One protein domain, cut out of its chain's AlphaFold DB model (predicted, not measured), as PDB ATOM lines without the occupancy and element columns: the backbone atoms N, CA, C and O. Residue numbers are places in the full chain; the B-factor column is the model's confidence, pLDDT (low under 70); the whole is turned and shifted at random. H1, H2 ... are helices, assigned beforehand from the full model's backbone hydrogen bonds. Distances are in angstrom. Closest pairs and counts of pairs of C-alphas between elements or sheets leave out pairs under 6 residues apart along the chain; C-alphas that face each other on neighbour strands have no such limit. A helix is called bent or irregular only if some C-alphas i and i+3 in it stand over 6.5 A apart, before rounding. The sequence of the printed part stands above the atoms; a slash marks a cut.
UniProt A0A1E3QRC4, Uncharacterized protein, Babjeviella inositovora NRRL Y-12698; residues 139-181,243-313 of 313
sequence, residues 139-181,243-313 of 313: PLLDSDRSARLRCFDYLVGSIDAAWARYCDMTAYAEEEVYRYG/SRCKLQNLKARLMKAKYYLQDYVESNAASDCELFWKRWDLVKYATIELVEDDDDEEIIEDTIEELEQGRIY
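Overview. This is residues 139 to 181 and 243 to 313 of the 313 residues of an uncharacterized protein of Babjeviella inositovora NRRL Y-12698 (UniProt A0A1E3QRC4). Look first at one very long helix, H1, which makes the length of the domain; the shorter helices gather along it, and its last residues, 171 to 181, stick out free beyond them. H2 and H3 fold back on each other as a helical hairpin, with H2 packed along H1, while short H4 and then H5 lie on another side, H5 reaching H1 with its residues 307 to 308. The printed part has 114 residues with five named helices, H1 to H5 in chain order, and no named strand, and its class is all helix. The whole is loose, with a radius of gyration of the C-alphas of 16.8 A and spans of 63 by 29 by 18 A.

Along the chain. Find C-alpha 139 at (135.642, 137.807, 121.635); from there H1, residues 139 to 181, runs 63.4 A to C-alpha 181 at (168.811, 170.063, 165.008). It is neither bent nor irregular, but only just: C-alphas 177 and 180 are 6.0 A apart. Past the cut, H2, residues 243 to 265, runs 31.3 A. It too is only just neither bent nor irregular, with C-alphas 260 and 263 6.2 A apart. Next come H3, residues 270 to 281, 16.7 A; H4, residues 284 to 288, 6.2 A; and H5, residues 297 to 308, 16.5 A, ending at C-alpha 308 at (139.304, 140.611, 137.051).

Arrangement. Begin at H1, the hub, which touches the four other helices. H2 touches it at a shallow tilt of 24 degrees, opposite ways; look at the closest C-alphas, Arg 148 and Val 265, 5.8 A apart. H2, with residues 257 to 265 alone, touches H3 in a hairpin at a shallow tilt of 14 degrees, opposite ways, closest at the C-alphas of Tyr 264 and Asp 272, 5.5 A. H1 and H3 only just touch, with 3 pairs of C-alphas within 8 A, the closest being Arg 148 and Phe 276 at 7.7 A. H1, H2 and H3 form an up and down bundle, each running against the one before it. H1 touches H4 with residues 155 to 159 alone, closest at the C-alphas of Ser 158 and Thr 287, 6.2 A. H5 touches H1 at a steep tilt of 46 degrees, opposite ways, with the C-alphas of Ala 147 and Glu 308 closest at 5.6 A. H4 and H5 touch, the C-alphas of Ile 288 and Ile 300 being closest at 6.4 A. H5 is apart from H2 and H3. In H3, H4 and H5 every O i to N i+4 pair is within hydrogen-bond range; in H1 37 of 39 are, in H2 17 of 19.

Size, cuts and confidence. Without residues 171 to 181 the body spans 46 by 28 by 17 A. Residues 182 to 242 are not printed, and C-alphas 181 and 243 are 24.1 A apart across this cut. Of the links printed whole, none is long. Mean pLDDT of the printed part is 84.8; look for values under 70 at residues 139 to 140, 172 to 181, 243 to 246 and 293 to 295.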
ATOM      1  N   PRO A 139     136.108 136.745 120.738       64.25
ATOM      2  CA  PRO A 139     135.642 137.807 121.635       64.25
ATOM      3  C   PRO A 139     135.858 137.476 123.117       64.25
ATOM      4  O   PRO A 139     136.075 138.370 123.923       64.25
ATOM      5  N   LEU A 140     135.838 136.187 123.469       68.25
ATOM      6  CA  LEU A 140     136.160 135.718 124.813       68.25
ATOM      7  C   LEU A 140     137.645 135.963 125.138       68.25
ATOM      8  O   LEU A 140     137.954 136.620 126.126       68.25
ATOM      9  N   LEU A 141     138.565 135.533 124.271       80.31
ATOM     10  CA  LEU A 141     140.005 135.778 124.454       80.31
ATOM     11  C   LEU A 141     140.358 137.274 124.508       80.31
ATOM     12  O   LEU A 141     141.265 137.656 125.242       80.31
ATOM     13  N   ASP A 142     139.630 138.114 123.770       86.56
ATOM     14  CA  ASP A 142     139.822 139.568 123.797       86.56
ATOM     15  C   ASP A 142     139.400 140.174 125.150       86.56
ATOM     16  O   ASP A 142     140.079 141.067 125.659       86.56
ATOM     17  N   SER A 143     138.328 139.656 125.764       92.31
ATOM     18  CA  SER A 143     137.891 140.050 127.111       92.31
ATOM     19  C   SER A 143     138.929 139.688 128.174       92.31
ATOM     20  O   SER A 143     139.311 140.544 128.970       92.31
ATOM     21  N   ASP A 144     139.437 138.451 128.151       94.19
ATOM     22  CA  ASP A 144     140.470 137.994 129.090       94.19
ATOM     23  C   ASP A 144     141.761 138.801 128.935       94.19
ATOM     24  O   ASP A 144     142.320 139.289 129.915       94.19
ATOM     25  N   ARG A 145     142.196 139.037 127.693       94.19
ATOM     26  CA  ARG A 145     143.350 139.895 127.414       94.19
ATOM     27  C   ARG A 145     143.152 141.307 127.964       94.19
ATOM     28  O   ARG A 145     144.082 141.871 128.536       94.19
ATOM     29  N   SER A 146     141.960 141.881 127.805       95.31
ATOM     30  CA  SER A 146     141.650 143.202 128.355       95.31
ATOM     31  C   SER A 146     141.677 143.209 129.883       95.31
ATOM     32  O   SER A 146     142.146 144.182 130.466       95.31
ATOM     33  N   ALA A 147     141.201 142.150 130.543       96.25
ATOM     34  CA  ALA A 147     141.294 142.008 131.996       96.25
ATOM     35  C   ALA A 147     142.760 141.920 132.452       96.25
ATOM     36  O   ALA A 147     143.185 142.693 133.305       96.25
ATOM     37  N   ARG A 148     143.578 141.084 131.795       96.12
ATOM     38  CA  ARG A 148     145.015 140.957 132.098       96.12
ATOM     39  C   ARG A 148     145.774 142.273 131.939       96.12
ATOM     40  O   ARG A 148     146.596 142.600 132.792       96.12
ATOM     41  N   LEU A 149     145.485 143.044 130.888       96.44
ATOM     42  CA  LEU A 149     146.070 144.375 130.693       96.44
ATOM     43  C   LEU A 149     145.684 145.335 131.823       96.44
ATOM     44  O   LEU A 149     146.563 145.983 132.375       96.44
ATOM     45  N   ARG A 150     144.407 145.367 132.228       96.75
ATOM     46  CA  ARG A 150     143.951 146.205 133.351       96.75
ATOM     47  C   ARG A 150     144.636 145.831 134.663       96.75
ATOM     48  O   ARG A 150     145.160 146.715 135.335       96.75
ATOM     49  N   CYS A 151     144.705 144.540 134.994       96.31
ATOM     50  CA  CYS A 151     145.437 144.052 136.166       96.31
ATOM     51  C   CYS A 151     146.922 144.449 136.120       96.31
ATOM     52  O   CYS A 151     147.491 144.881 137.122       96.31
ATOM     53  N   PHE A 152     147.564 144.316 134.956       96.94
ATOM     54  CA  PHE A 152     148.974 144.660 134.792       96.94
ATOM     55  C   PHE A 152     149.229 146.168 134.906       96.94
ATOM     56  O   PHE A 152     150.161 146.575 135.599       96.94
ATOM     57  N   ASP A 153     148.394 146.997 134.283       96.38
ATOM     58  CA  ASP A 153     148.485 148.456 134.378       96.38
ATOM     59  C   ASP A 153     148.263 148.921 135.820       96.38
ATOM     60  O   ASP A 153     149.027 149.746 136.327       96.38
ATOM     61  N   TYR A 154     147.289 148.326 136.518       94.94
ATOM     62  CA  TYR A 154     147.056 148.578 137.939       94.94
ATOM     63  C   TYR A 154     148.278 148.206 138.786       94.94
ATOM     64  O   TYR A 154     148.707 148.990 139.632       94.94
ATOM     65  N   LEU A 155     148.904 147.052 138.527       94.12
ATOM     66  CA  LEU A 155     150.139 146.645 139.202       94.12
ATOM     67  C   LEU A 155     151.268 147.658 138.998       94.12
ATOM     68  O   LEU A 155     151.966 147.999 139.952       94.12
ATOM     69  N   VAL A 156     151.471 148.137 137.768       94.25
ATOM     70  CA  VAL A 156     152.506 149.138 137.479       94.25
ATOM     71  C   VAL A 156     152.197 150.455 138.194       94.25
ATOM     72  O   VAL A 156     153.085 150.992 138.852       94.25
ATOM     73  N   GLY A 157     150.945 150.921 138.152       92.19
ATOM     74  CA  GLY A 157     150.512 152.119 138.878       92.19
ATOM     75  C   GLY A 157     150.696 151.996 140.392       92.19
ATOM     76  O   GLY A 157     151.182 152.925 141.032       92.19
ATOM     77  N   SER A 158     150.408 150.820 140.954       89.56
ATOM     78  CA  SER A 158     150.597 150.520 142.379       89.56
ATOM     79  C   SER A 158     152.071 150.544 142.776       89.56
ATOM     80  O   SER A 158     152.434 151.061 143.832       89.56
ATOM     81  N   ILE A 159     152.951 150.022 141.913       89.81
ATOM     82  CA  ILE A 159     154.400 150.123 142.106       89.81
ATOM     83  C   ILE A 159     154.815 151.596 142.118       89.81
ATOM     84  O   ILE A 159     155.506 152.011 143.046       89.81
ATOM     85  N   ASP A 160     154.397 152.387 141.134       91.31
ATOM     86  CA  ASP A 160     154.785 153.797 141.035       91.31
ATOM     87  C   ASP A 160     154.271 154.617 142.232       91.31
ATOM     88  O   ASP A 160     155.026 155.407 142.805       91.31
ATOM     89  N   ALA A 161     153.038 154.366 142.687       86.25
ATOM     90  CA  ALA A 161     152.469 154.969 143.893       86.25
ATOM     91  C   ALA A 161     153.272 154.602 145.153       86.25
ATOM     92  O   ALA A 161     153.657 155.483 145.928       86.25
ATOM     93  N   ALA A 162     153.608 153.321 145.332       82.81
ATOM     94  CA  ALA A 162     154.435 152.870 146.449       82.81
ATOM     95  C   ALA A 162     155.847 153.483 146.410       82.81
ATOM     96  O   ALA A 162     156.419 153.812 147.452       82.81
ATOM     97  N   TRP A 163     156.423 153.665 145.218       85.38
ATOM     98  CA  TRP A 163     157.704 154.351 145.049       85.38
ATOM     99  C   TRP A 163     157.622 155.836 145.403       85.38
ATOM    100  O   TRP A 163     158.536 156.325 146.062       85.38
ATOM    101  N   ALA A 164     156.555 156.535 145.013       87.38
ATOM    102  CA  ALA A 164     156.345 157.930 145.393       87.38
ATOM    103  C   ALA A 164     156.272 158.079 146.921       87.38
ATOM    104  O   ALA A 164     157.048 158.840 147.494       87.38
ATOM    105  N   ARG A 165     155.463 157.247 147.593       81.88
ATOM    106  CA  ARG A 165     155.369 157.228 149.066       81.88
ATOM    107  C   ARG A 165     156.697 156.900 149.739       81.88
ATOM    108  O   ARG A 165     157.040 157.486 150.762       81.88
ATOM    109  N   TYR A 166     157.468 155.968 149.174       81.19
ATOM    110  CA  TYR A 166     158.811 155.674 149.670       81.19
ATOM    111  C   TYR A 166     159.726 156.899 149.566       81.19
ATOM    112  O   TYR A 166     160.421 157.210 150.531       81.19
ATOM    113  N   CYS A 167     159.717 157.600 148.427       84.25
ATOM    114  CA  CYS A 167     160.482 158.832 148.246       84.25
ATOM    115  C   CYS A 167     160.071 159.895 149.273       84.25
ATOM    116  O   CYS A 167     160.953 160.425 149.950       84.25
ATOM    117  N   ASP A 168     158.768 160.125 149.458       83.69
ATOM    118  CA  ASP A 168     158.228 161.080 150.435       83.69
ATOM    119  C   ASP A 168     158.671 160.741 151.865       83.69
ATOM    120  O   ASP A 168     159.160 161.603 152.594       83.69
ATOM    121  N   MET A 169     158.592 159.466 152.256       79.25
ATOM    122  CA  MET A 169     159.018 159.003 153.580       79.25
ATOM    123  C   MET A 169     160.526 159.179 153.791       79.25
ATOM    124  O   MET A 169     160.965 159.572 154.871       79.25
ATOM    125  N   THR A 170     161.340 158.911 152.766       78.56
ATOM    126  CA  THR A 170     162.792 159.116 152.863       78.56
ATOM    127  C   THR A 170     163.195 160.589 152.869       78.56
ATOM    128  O   THR A 170     164.165 160.920 153.542       78.56
ATOM    129  N   ALA A 171     162.440 161.456 152.187       79.06
ATOM    130  CA  ALA A 171     162.628 162.905 152.219       79.06
ATOM    131  C   ALA A 171     162.194 163.507 153.571       79.06
ATOM    132  O   ALA A 171     162.849 164.390 154.115       79.06
ATOM    133  N   TYR A 172     161.128 162.987 154.184       68.88
ATOM    134  CA  TYR A 172     160.714 163.430 155.518       68.88
ATOM    135  C   TYR A 172     161.718 163.009 156.603       68.88
ATOM    136  O   TYR A 172     162.002 163.773 157.523       68.88
ATOM    137  N   ALA A 173     162.316 161.818 156.476       66.00
ATOM    138  CA  ALA A 173     163.338 161.343 157.409       66.00
ATOM    139  C   ALA A 173     164.604 162.225 157.418       66.00
ATOM    140  O   ALA A 173     165.236 162.363 158.464       66.00
ATOM    141  N   GLU A 174     164.981 162.837 156.289       62.94
ATOM    142  CA  GLU A 174     166.060 163.836 156.267       62.94
ATOM    143  C   GLU A 174     165.595 165.202 156.795       62.94
ATOM    144  O   GLU A 174     166.340 165.845 157.537       62.94
ATOM    145  N   GLU A 175     164.361 165.630 156.503       64.06
ATOM    146  CA  GLU A 175     163.839 166.903 157.010       64.06
ATOM    147  C   GLU A 175     163.708 166.900 158.543       64.06
ATOM    148  O   GLU A 175     164.110 167.869 159.179       64.06
ATOM    149  N   GLU A 176     163.238 165.816 159.163       63.00
ATOM    150  CA  GLU A 176     163.084 165.707 160.623       63.00
ATOM    151  C   GLU A 176     164.435 165.815 161.362       63.00
ATOM    152  O   GLU A 176     164.557 166.520 162.371       63.00
ATOM    153  N   VAL A 177     165.488 165.199 160.812       62.09
ATOM    154  CA  VAL A 177     166.853 165.232 161.369       62.09
ATOM    155  C   VAL A 177     167.451 166.643 161.322       62.09
ATOM    156  O   VAL A 177     168.126 167.059 162.267       62.09
ATOM    157  N   TYR A 178     167.175 167.416 160.268       63.56
ATOM    158  CA  TYR A 178     167.660 168.797 160.154       63.56
ATOM    159  C   TYR A 178     166.732 169.834 160.807       63.56
ATOM    160  O   TYR A 178     167.213 170.877 161.263       63.56
ATOM    161  N   ARG A 179     165.426 169.565 160.918       55.12
ATOM    162  CA  ARG A 179     164.434 170.495 161.482       55.12
ATOM    163  C   ARG A 179     164.515 170.569 163.010       55.12
ATOM    164  O   ARG A 179     164.412 171.668 163.550       55.12
ATOM    165  N   TYR A 180     164.795 169.466 163.710       52.88
ATOM    166  CA  TYR A 180     164.997 169.496 165.170       52.88
ATOM    167  C   TYR A 180     166.429 169.835 165.607       52.88
ATOM    168  O   TYR A 180     166.634 170.310 166.723       52.88
ATOM    169  N   GLY A 181     167.422 169.682 164.726       53.44
ATOM    170  CA  GLY A 181     168.811 170.063 165.008       53.44
ATOM    171  C   GLY A 181     169.071 171.576 165.056       53.44
ATOM    172  O   GLY A 181     170.082 171.992 165.620       53.44
ATOM    173  N   SER A 243     159.439 148.915 159.048       60.31
ATOM    174  CA  SER A 243     158.574 149.425 157.979       60.31
ATOM    175  C   SER A 243     159.364 149.636 156.691       60.31
ATOM    176  O   SER A 243     158.923 149.219 155.621       60.31
ATOM    177  N   ARG A 244     160.593 150.159 156.791       64.81
ATOM    178  CA  ARG A 244     161.480 150.359 155.635       64.81
ATOM    179  C   ARG A 244     161.903 149.037 154.986       64.81
ATOM    180  O   ARG A 244     161.823 148.902 153.765       64.81
ATOM    181  N   CYS A 245     162.301 148.047 155.788       67.12
ATOM    182  CA  CYS A 245     162.640 146.707 155.294       67.12
ATOM    183  C   CYS A 245     161.429 145.993 154.675       67.12
ATOM    184  O   CYS A 245     161.556 145.363 153.622       67.12
ATOM    185  N   LYS A 246     160.242 146.117 155.285       68.81
ATOM    186  CA  LYS A 246     158.987 145.583 154.732       68.81
ATOM    187  C   LYS A 246     158.667 146.210 153.375       68.81
ATOM    188  O   LYS A 246     158.436 145.468 152.422       68.81
ATOM    189  N   LEU A 247     158.752 147.536 153.254       71.19
ATOM    190  CA  LEU A 247     158.488 148.245 152.001       71.19
ATOM    191  C   LEU A 247     159.500 147.874 150.906       71.19
ATOM    192  O   LEU A 247     159.129 147.674 149.750       71.19
ATOM    193  N   GLN A 248     160.776 147.703 151.263       76.31
ATOM    194  CA  GLN A 248     161.816 147.280 150.322       76.31
ATOM    195  C   GLN A 248     161.604 145.841 149.820       76.31
ATOM    196  O   GLN A 248     161.740 145.579 148.621       76.31
ATOM    197  N   ASN A 249     161.235 144.914 150.709       78.44
ATOM    198  CA  ASN A 249     160.901 143.535 150.341       78.44
ATOM    199  C   ASN A 249     159.648 143.472 149.462       78.44
ATOM    200  O   ASN A 249     159.610 142.732 148.476       78.44
ATOM    201  N   LEU A 250     158.645 144.284 149.787       77.00
ATOM    202  CA  LEU A 250     157.412 144.402 149.025       77.00
ATOM    203  C   LEU A 250     157.674 144.950 147.621       77.00
ATOM    204  O   LEU A 250     157.273 144.332 146.638       77.00
ATOM    205  N   LYS A 251     158.469 146.017 147.509       80.69
ATOM    206  CA  LYS A 251     158.958 146.556 146.235       80.69
ATOM    207  C   LYS A 251     159.687 145.504 145.403       80.69
ATOM    208  O   LYS A 251     159.408 145.368 144.216       80.69
ATOM    209  N   ALA A 252     160.600 144.735 146.000       83.62
ATOM    210  CA  ALA A 252     161.296 143.662 145.290       83.62
ATOM    211  C   ALA A 252     160.322 142.574 144.801       83.62
ATOM    212  O   ALA A 252     160.444 142.094 143.670       83.62
ATOM    213  N   ARG A 253     159.329 142.216 145.627       85.19
ATOM    214  CA  ARG A 253     158.281 141.243 145.295       85.19
ATOM    215  C   ARG A 253     157.405 141.723 144.134       85.19
ATOM    216  O   ARG A 253     157.236 140.965 143.179       85.19
ATOM    217  N   LEU A 254     156.919 142.963 144.173       85.69
ATOM    218  CA  LEU A 254     156.086 143.547 143.118       85.69
ATOM    219  C   LEU A 254     156.865 143.764 141.820       85.69
ATOM    220  O   LEU A 254     156.380 143.406 140.754       85.69
ATOM    221  N   MET A 255     158.113 144.236 141.893       88.81
ATOM    222  CA  MET A 255     158.978 144.350 140.712       88.81
ATOM    223  C   MET A 255     159.209 142.992 140.047       88.81
ATOM    224  O   MET A 255     159.133 142.872 138.827       88.81
ATOM    225  N   LYS A 256     159.452 141.940 140.837       89.38
ATOM    226  CA  LYS A 256     159.592 140.579 140.307       89.38
ATOM    227  C   LYS A 256     158.293 140.081 139.673       89.38
ATOM    228  O   LYS A 256     158.344 139.397 138.657       89.38
ATOM    229  N   ALA A 257     157.146 140.403 140.269       89.12
ATOM    230  CA  ALA A 257     155.840 140.065 139.715       89.12
ATOM    231  C   ALA A 257     155.578 140.789 138.392       89.12
ATOM    232  O   ALA A 257     155.190 140.133 137.433       89.12
ATOM    233  N   LYS A 258     155.895 142.088 138.306       93.38
ATOM    234  CA  LYS A 258     155.817 142.882 137.075       93.38
ATOM    235  C   LYS A 258     156.586 142.218 135.937       93.38
ATOM    236  O   LYS A 258     155.999 141.936 134.902       93.38
ATOM    237  N   TYR A 259     157.873 141.919 136.132       93.25
ATOM    238  CA  TYR A 259     158.671 141.293 135.071       93.25
ATOM    239  C   TYR A 259     158.130 139.927 134.660       93.25
ATOM    240  O   TYR A 259     158.138 139.598 133.484       93.25
ATOM    241  N   TYR A 260     157.630 139.149 135.621       90.94
ATOM    242  CA  TYR A 260     157.053 137.845 135.320       90.94
ATOM    243  C   TYR A 260     155.747 137.958 134.525       90.94
ATOM    244  O   TYR A 260     155.533 137.187 133.605       90.94
ATOM    245  N   LEU A 261     154.866 138.900 134.868       93.50
ATOM    246  CA  LEU A 261     153.567 139.071 134.207       93.50
ATOM    247  C   LEU A 261     153.685 139.729 132.826       93.50
ATOM    248  O   LEU A 261     152.857 139.456 131.958       93.50
ATOM    249  N   GLN A 262     154.717 140.551 132.613       94.88
ATOM    250  CA  GLN A 262     154.952 141.272 131.361       94.88
ATOM    251  C   GLN A 262     155.061 140.335 130.149       94.88
ATOM    252  O   GLN A 262     154.531 140.654 129.089       94.88
ATOM    253  N   ASP A 263     155.690 139.168 130.305       91.56
ATOM    254  CA  ASP A 263     155.857 138.207 129.207       91.56
ATOM    255  C   ASP A 263     154.531 137.549 128.799       91.56
ATOM    256  O   ASP A 263     154.343 137.160 127.646       91.56
ATOM    257  N   TYR A 264     153.586 137.446 129.738       92.88
ATOM    258  CA  TYR A 264     152.321 136.755 129.515       92.88
ATOM    259  C   TYR A 264     151.179 137.699 129.156       92.88
ATOM    260  O   TYR A 264     150.249 137.254 128.495       92.88
ATOM    261  N   VAL A 265     151.221 138.983 129.537       94.88
ATOM    262  CA  VAL A 265     150.079 139.914 129.417       94.88
ATOM    263  C   VAL A 265     149.554 140.069 127.981       94.88
ATOM    264  O   VAL A 265     148.347 140.142 127.765       94.88
ATOM    265  N   GLU A 266     150.438 140.039 126.979       92.38
ATOM    266  CA  GLU A 266     150.062 140.129 125.560       92.38
ATOM    267  C   GLU A 266     149.906 138.764 124.873       92.38
ATOM    268  O   GLU A 266     149.470 138.701 123.718       92.38
ATOM    269  N   SER A 267     150.255 137.670 125.560       92.19
ATOM    270  CA  SER A 267     150.171 136.326 124.991       92.19
ATOM    271  C   SER A 267     148.716 135.900 124.798       92.19
ATOM    272  O   SER A 267     147.858 136.133 125.650       92.19
ATOM    273  N   ASN A 268     148.447 135.239 123.669       88.12
ATOM    274  CA  ASN A 268     147.144 134.648 123.346       88.12
ATOM    275  C   ASN A 268     147.108 133.130 123.610       88.12
ATOM    276  O   ASN A 268     146.112 132.475 123.295       88.12
ATOM    277  N   ALA A 269     148.201 132.539 124.107       90.44
ATOM    278  CA  ALA A 269     148.243 131.119 124.428       90.44
ATOM    279  C   ALA A 269     147.504 130.856 125.747       90.44
ATOM    280  O   ALA A 269     147.745 131.529 126.745       90.44
ATOM    281  N   ALA A 270     146.625 129.851 125.769       89.25
ATOM    282  CA  ALA A 270     145.841 129.509 126.960       89.25
ATOM    283  C   ALA A 270     146.721 129.158 128.175       89.25
ATOM    284  O   ALA A 270     146.405 129.553 129.291       89.25
ATOM    285  N   SER A 271     147.852 128.475 127.948       92.69
ATOM    286  CA  SER A 271     148.845 128.164 128.988       92.69
ATOM    287  C   SER A 271     149.395 129.419 129.659       92.69
ATOM    288  O   SER A 271     149.565 129.463 130.872       92.69
ATOM    289  N   ASP A 272     149.648 130.450 128.862       93.81
ATOM    290  CA  ASP A 272     150.248 131.698 129.319       93.81
ATOM    291  C   ASP A 272     149.214 132.544 130.063       93.81
ATOM    292  O   ASP A 272     149.546 133.197 131.049       93.81
ATOM    293  N   CYS A 273     147.946 132.480 129.639       93.31
ATOM    294  CA  CYS A 273     146.828 133.100 130.350       93.31
ATOM    295  C   CYS A 273     146.682 132.494 131.754       93.31
ATOM    296  O   CYS A 273     146.619 133.222 132.739       93.31
ATOM    297  N   GLU A 274     146.708 131.164 131.865       93.25
ATOM    298  CA  GLU A 274     146.630 130.473 133.157       93.25
ATOM    299  C   GLU A 274     147.821 130.821 134.068       93.25
ATOM    300  O   GLU A 274     147.651 131.068 135.264       93.25
ATOM    301  N   LEU A 275     149.037 130.888 133.511       94.31
ATOM    302  CA  LEU A 275     150.235 131.296 134.252       94.31
ATOM    303  C   LEU A 275     150.168 132.754 134.714       94.31
ATOM    304  O   LEU A 275     150.591 133.051 135.835       94.31
ATOM    305  N   PHE A 276     149.624 133.650 133.883       96.19
ATOM    306  CA  PHE A 276     149.375 135.037 134.262       96.19
ATOM    307  C   PHE A 276     148.463 135.093 135.486       96.19
ATOM    308  O   PHE A 276     148.844 135.679 136.498       96.19
ATOM    309  N   TRP A 277     147.303 134.437 135.427       96.25
ATOM    310  CA  TRP A 277     146.310 134.491 136.500       96.25
ATOM    311  C   TRP A 277     146.811 133.854 137.795       96.25
ATOM    312  O   TRP A 277     146.722 134.471 138.853       96.25
ATOM    313  N   LYS A 278     147.488 132.701 137.711       94.81
ATOM    314  CA  LYS A 278     148.169 132.087 138.864       94.81
ATOM    315  C   LYS A 278     149.165 133.032 139.520       94.81
ATOM    316  O   LYS A 278     149.307 133.041 140.740       94.81
ATOM    317  N   ARG A 279     149.904 133.806 138.722       93.69
ATOM    318  CA  ARG A 279     150.874 134.756 139.262       93.69
ATOM    319  C   ARG A 279     150.198 136.004 139.824       93.69
ATOM    320  O   ARG A 279     150.651 136.486 140.858       93.69
ATOM    321  N   TRP A 280     149.156 136.500 139.167       95.75
ATOM    322  CA  TRP A 280     148.333 137.615 139.629       95.75
ATOM    323  C   TRP A 280     147.699 137.318 140.993       95.75
ATOM    324  O   TRP A 280     147.853 138.113 141.918       95.75
ATOM    325  N   ASP A 281     147.120 136.129 141.169       94.88
ATOM    326  CA  ASP A 281     146.487 135.704 142.424       94.88
ATOM    327  C   ASP A 281     147.456 135.723 143.622       94.88
ATOM    328  O   ASP A 281     147.055 135.998 144.750       94.88
ATOM    329  N   LEU A 282     148.758 135.513 143.393       92.31
ATOM    330  CA  LEU A 282     149.780 135.588 144.446       92.31
ATOM    331  C   LEU A 282     150.108 137.017 144.898       92.31
ATOM    332  O   LEU A 282     150.776 137.189 145.921       92.31
ATOM    333  N   VAL A 283     149.746 138.031 144.110       91.94
ATOM    334  CA  VAL A 283     150.174 139.419 144.338       91.94
ATOM    335  C   VAL A 283     149.033 140.424 144.422       91.94
ATOM    336  O   VAL A 283     149.288 141.524 144.902       91.94
ATOM    337  N   LYS A 284     147.806 140.073 144.016       92.81
ATOM    338  CA  LYS A 284     146.675 141.010 143.925       92.81
ATOM    339  C   LYS A 284     146.356 141.721 145.239       92.81
ATOM    340  O   LYS A 284     146.380 142.945 145.271       92.81
ATOM    341  N   TYR A 285     146.225 140.979 146.338       92.25
ATOM    342  CA  TYR A 285     145.940 141.553 147.660       92.25
ATOM    343  C   TYR A 285     147.030 142.530 148.099       92.25
ATOM    344  O   TYR A 285     146.752 143.682 148.395       92.25
ATOM    345  N   ALA A 286     148.294 142.112 147.995       88.12
ATOM    346  CA  ALA A 286     149.432 142.958 148.339       88.12
ATOM    347  C   ALA A 286     149.593 144.187 147.427       88.12
ATOM    348  O   ALA A 286     150.331 145.105 147.769       88.12
ATOM    349  N   THR A 287     149.002 144.160 146.232       88.81
ATOM    350  CA  THR A 287     149.048 145.266 145.271       88.81
ATOM    351  C   THR A 287     147.974 146.299 145.598       88.81
ATOM    352  O   THR A 287     148.262 147.488 145.558       88.81
ATOM    353  N   ILE A 288     146.769 145.851 145.955       87.44
ATOM    354  CA  ILE A 288     145.614 146.716 146.226       87.44
ATOM    355  C   ILE A 288     145.703 147.339 147.623       87.44
ATOM    356  O   ILE A 288     145.554 148.550 147.736       87.44
ATOM    357  N   GLU A 289     146.101 146.558 148.635       84.06
ATOM    358  CA  GLU A 289     146.380 147.020 150.013       84.06
ATOM    359  C   GLU A 289     147.388 148.183 150.055       84.06
ATOM    360  O   GLU A 289     147.388 149.010 150.956       84.06
ATOM    361  N   LEU A 290     148.280 148.267 149.065       75.56
ATOM    362  CA  LEU A 290     149.275 149.335 148.986       75.56
ATOM    363  C   LEU A 290     148.755 150.654 148.426       75.56
ATOM    364  O   LEU A 290     149.446 151.664 148.545       75.56
ATOM    365  N   VAL A 291     147.644 150.631 147.702       73.12
ATOM    366  CA  VAL A 291     147.109 151.811 147.018       73.12
ATOM    367  C   VAL A 291     145.940 152.372 147.802       73.12
ATOM    368  O   VAL A 291     145.869 153.588 147.995       73.12
ATOM    369  N   GLU A 292     145.074 151.491 148.282       72.25
ATOM    370  CA  GLU A 292     143.883 151.838 149.040       72.25
ATOM    371  C   GLU A 292     144.253 151.786 150.528       72.25
ATOM    372  O   GLU A 292     144.251 150.730 151.146       72.25
ATOM    373  N   ASP A 293     144.673 152.934 151.076       61.50
ATOM    374  CA  ASP A 293     145.095 153.114 152.484       61.50
ATOM    375  C   ASP A 293     143.930 153.028 153.494       61.50
ATOM    376  O   ASP A 293     144.106 153.332 154.675       61.50
ATOM    377  N   ASP A 294     142.742 152.652 153.028       60.84
ATOM    378  CA  ASP A 294     141.555 152.445 153.839       60.84
ATOM    379  C   ASP A 294     141.417 150.923 153.998       60.84
ATOM    380  O   ASP A 294     141.111 150.240 153.025       60.84
ATOM    381  N   ASP A 295     141.707 150.388 155.194       63.22
ATOM    382  CA  ASP A 295     141.721 148.949 155.559       63.22
ATOM    383  C   ASP A 295     140.358 148.215 155.368       63.22
ATOM    384  O   ASP A 295     140.079 147.197 156.007       63.22
ATOM    385  N   ASP A 296     139.470 148.731 154.520       82.56
ATOM    386  CA  ASP A 296     138.144 148.209 154.243       82.56
ATOM    387  C   ASP A 296     138.243 147.042 153.246       82.56
ATOM    388  O   ASP A 296     138.321 147.215 152.029       82.56
ATOM    389  N   GLU A 297     138.206 145.818 153.782       85.50
ATOM    390  CA  GLU A 297     138.239 144.553 153.028       85.50
ATOM    391  C   GLU A 297     137.201 144.504 151.882       85.50
ATOM    392  O   GLU A 297     137.478 143.920 150.835       85.50
ATOM    393  N   GLU A 298     136.048 145.169 152.041       88.62
ATOM    394  CA  GLU A 298     134.994 145.292 151.016       88.62
ATOM    395  C   GLU A 298     135.484 146.045 149.767       88.62
ATOM    396  O   GLU A 298     135.265 145.594 148.646       88.62
ATOM    397  N   ILE A 299     136.228 147.140 149.950       87.88
ATOM    398  CA  ILE A 299     136.772 147.930 148.836       87.88
ATOM    399  C   ILE A 299     137.830 147.115 148.084       87.88
ATOM    400  O   ILE A 299     137.887 147.130 146.855       87.88
ATOM    401  N   ILE A 300     138.649 146.356 148.819       89.88
ATOM    402  CA  ILE A 300     139.665 145.488 148.221       89.88
ATOM    403  C   ILE A 300     139.003 144.427 147.334       89.88
ATOM    404  O   ILE A 300     139.471 144.195 146.217       89.88
ATOM    405  N   GLU A 301     137.932 143.782 147.803       91.56
ATOM    406  CA  GLU A 301     137.197 142.787 147.015       91.56
ATOM    407  C   GLU A 301     136.521 143.403 145.784       91.56
ATOM    408  O   GLU A 301     136.679 142.858 144.687       91.56
ATOM    409  N   ASP A 302     135.878 144.565 145.925       92.06
ATOM    410  CA  ASP A 302     135.250 145.293 144.814       92.06
ATOM    411  C   ASP A 302     136.274 145.670 143.728       92.06
ATOM    412  O   ASP A 302     136.054 145.438 142.533       92.06
ATOM    413  N   THR A 303     137.444 146.186 144.129       92.62
ATOM    414  CA  THR A 303     138.535 146.522 143.202       92.62
ATOM    415  C   THR A 303     139.084 145.266 142.512       92.62
ATOM    416  O   THR A 303     139.386 145.298 141.313       92.62
ATOM    417  N   ILE A 304     139.188 144.128 143.213       93.75
ATOM    418  CA  ILE A 304     139.582 142.849 142.594       93.75
ATOM    419  C   ILE A 304     138.550 142.416 141.551       93.75
ATOM    420  O   ILE A 304     138.942 142.050 140.439       93.75
ATOM    421  N   GLU A 305     137.258 142.452 141.882       95.25
ATOM    422  CA  GLU A 305     136.189 142.037 140.971       95.25
ATOM    423  C   GLU A 305     136.161 142.918 139.715       95.25
ATOM    424  O   GLU A 305     136.109 142.401 138.593       95.25
ATOM    425  N   GLU A 306     136.306 144.238 139.868       95.62
ATOM    426  CA  GLU A 306     136.380 145.157 138.732       95.62
ATOM    427  C   GLU A 306     137.571 144.822 137.821       95.62
ATOM    428  O   GLU A 306     137.414 144.712 136.594       95.62
ATOM    429  N   LEU A 307     138.764 144.639 138.395       95.69
ATOM    430  CA  LEU A 307     139.988 144.357 137.643       95.69
ATOM    431  C   LEU A 307     139.923 143.004 136.922       95.69
ATOM    432  O   LEU A 307     140.292 142.915 135.746       95.69
ATOM    433  N   GLU A 308     139.409 141.971 137.589       96.19
ATOM    434  CA  GLU A 308     139.304 140.611 137.051       96.19
ATOM    435  C   GLU A 308     138.082 140.412 136.139       96.19
ATOM    436  O   GLU A 308     137.943 139.354 135.521       96.19
ATOM    437  N   GLN A 309     137.225 141.428 135.969       95.38
ATOM    438  CA  GLN A 309     136.051 141.335 135.103       95.38
ATOM    439  C   GLN A 309     136.427 140.881 133.680       95.38
ATOM    440  O   GLN A 309     137.139 141.560 132.938       95.38
ATOM    441  N   GLY A 310     135.909 139.722 133.271       90.69
ATOM    442  CA  GLY A 310     136.222 139.124 131.971       90.69
ATOM    443  C   GLY A 310     137.391 138.132 131.966       90.69
ATOM    444  O   GLY A 310     137.763 137.687 130.881       90.69
ATOM    445  N   ARG A 311     137.929 137.763 133.137       92.69
ATOM    446  CA  ARG A 311     138.803 136.598 133.354       92.69
ATOM    447  C   ARG A 311     138.108 135.310 132.905       92.69
ATOM    448  O   ARG A 311     136.937 135.086 133.209       92.69
ATOM    449  N   ILE A 312     138.829 134.464 132.166       86.75
ATOM    450  CA  ILE A 312     138.299 133.188 131.640       86.75
ATOM    451  C   ILE A 312     138.892 131.962 132.344       86.75
ATOM    452  O   ILE A 312     138.265 130.900 132.332       86.75
ATOM    453  N   TYR A 313     140.082 132.101 132.930       71.31
ATOM    454  CA  TYR A 313     140.890 131.009 133.482       71.31
ATOM    455  C   TYR A 313     141.123 131.147 134.980       71.31
ATOM    456  O   TYR A 313     141.336 132.288 135.439       71.31
TER     457      TYR A 313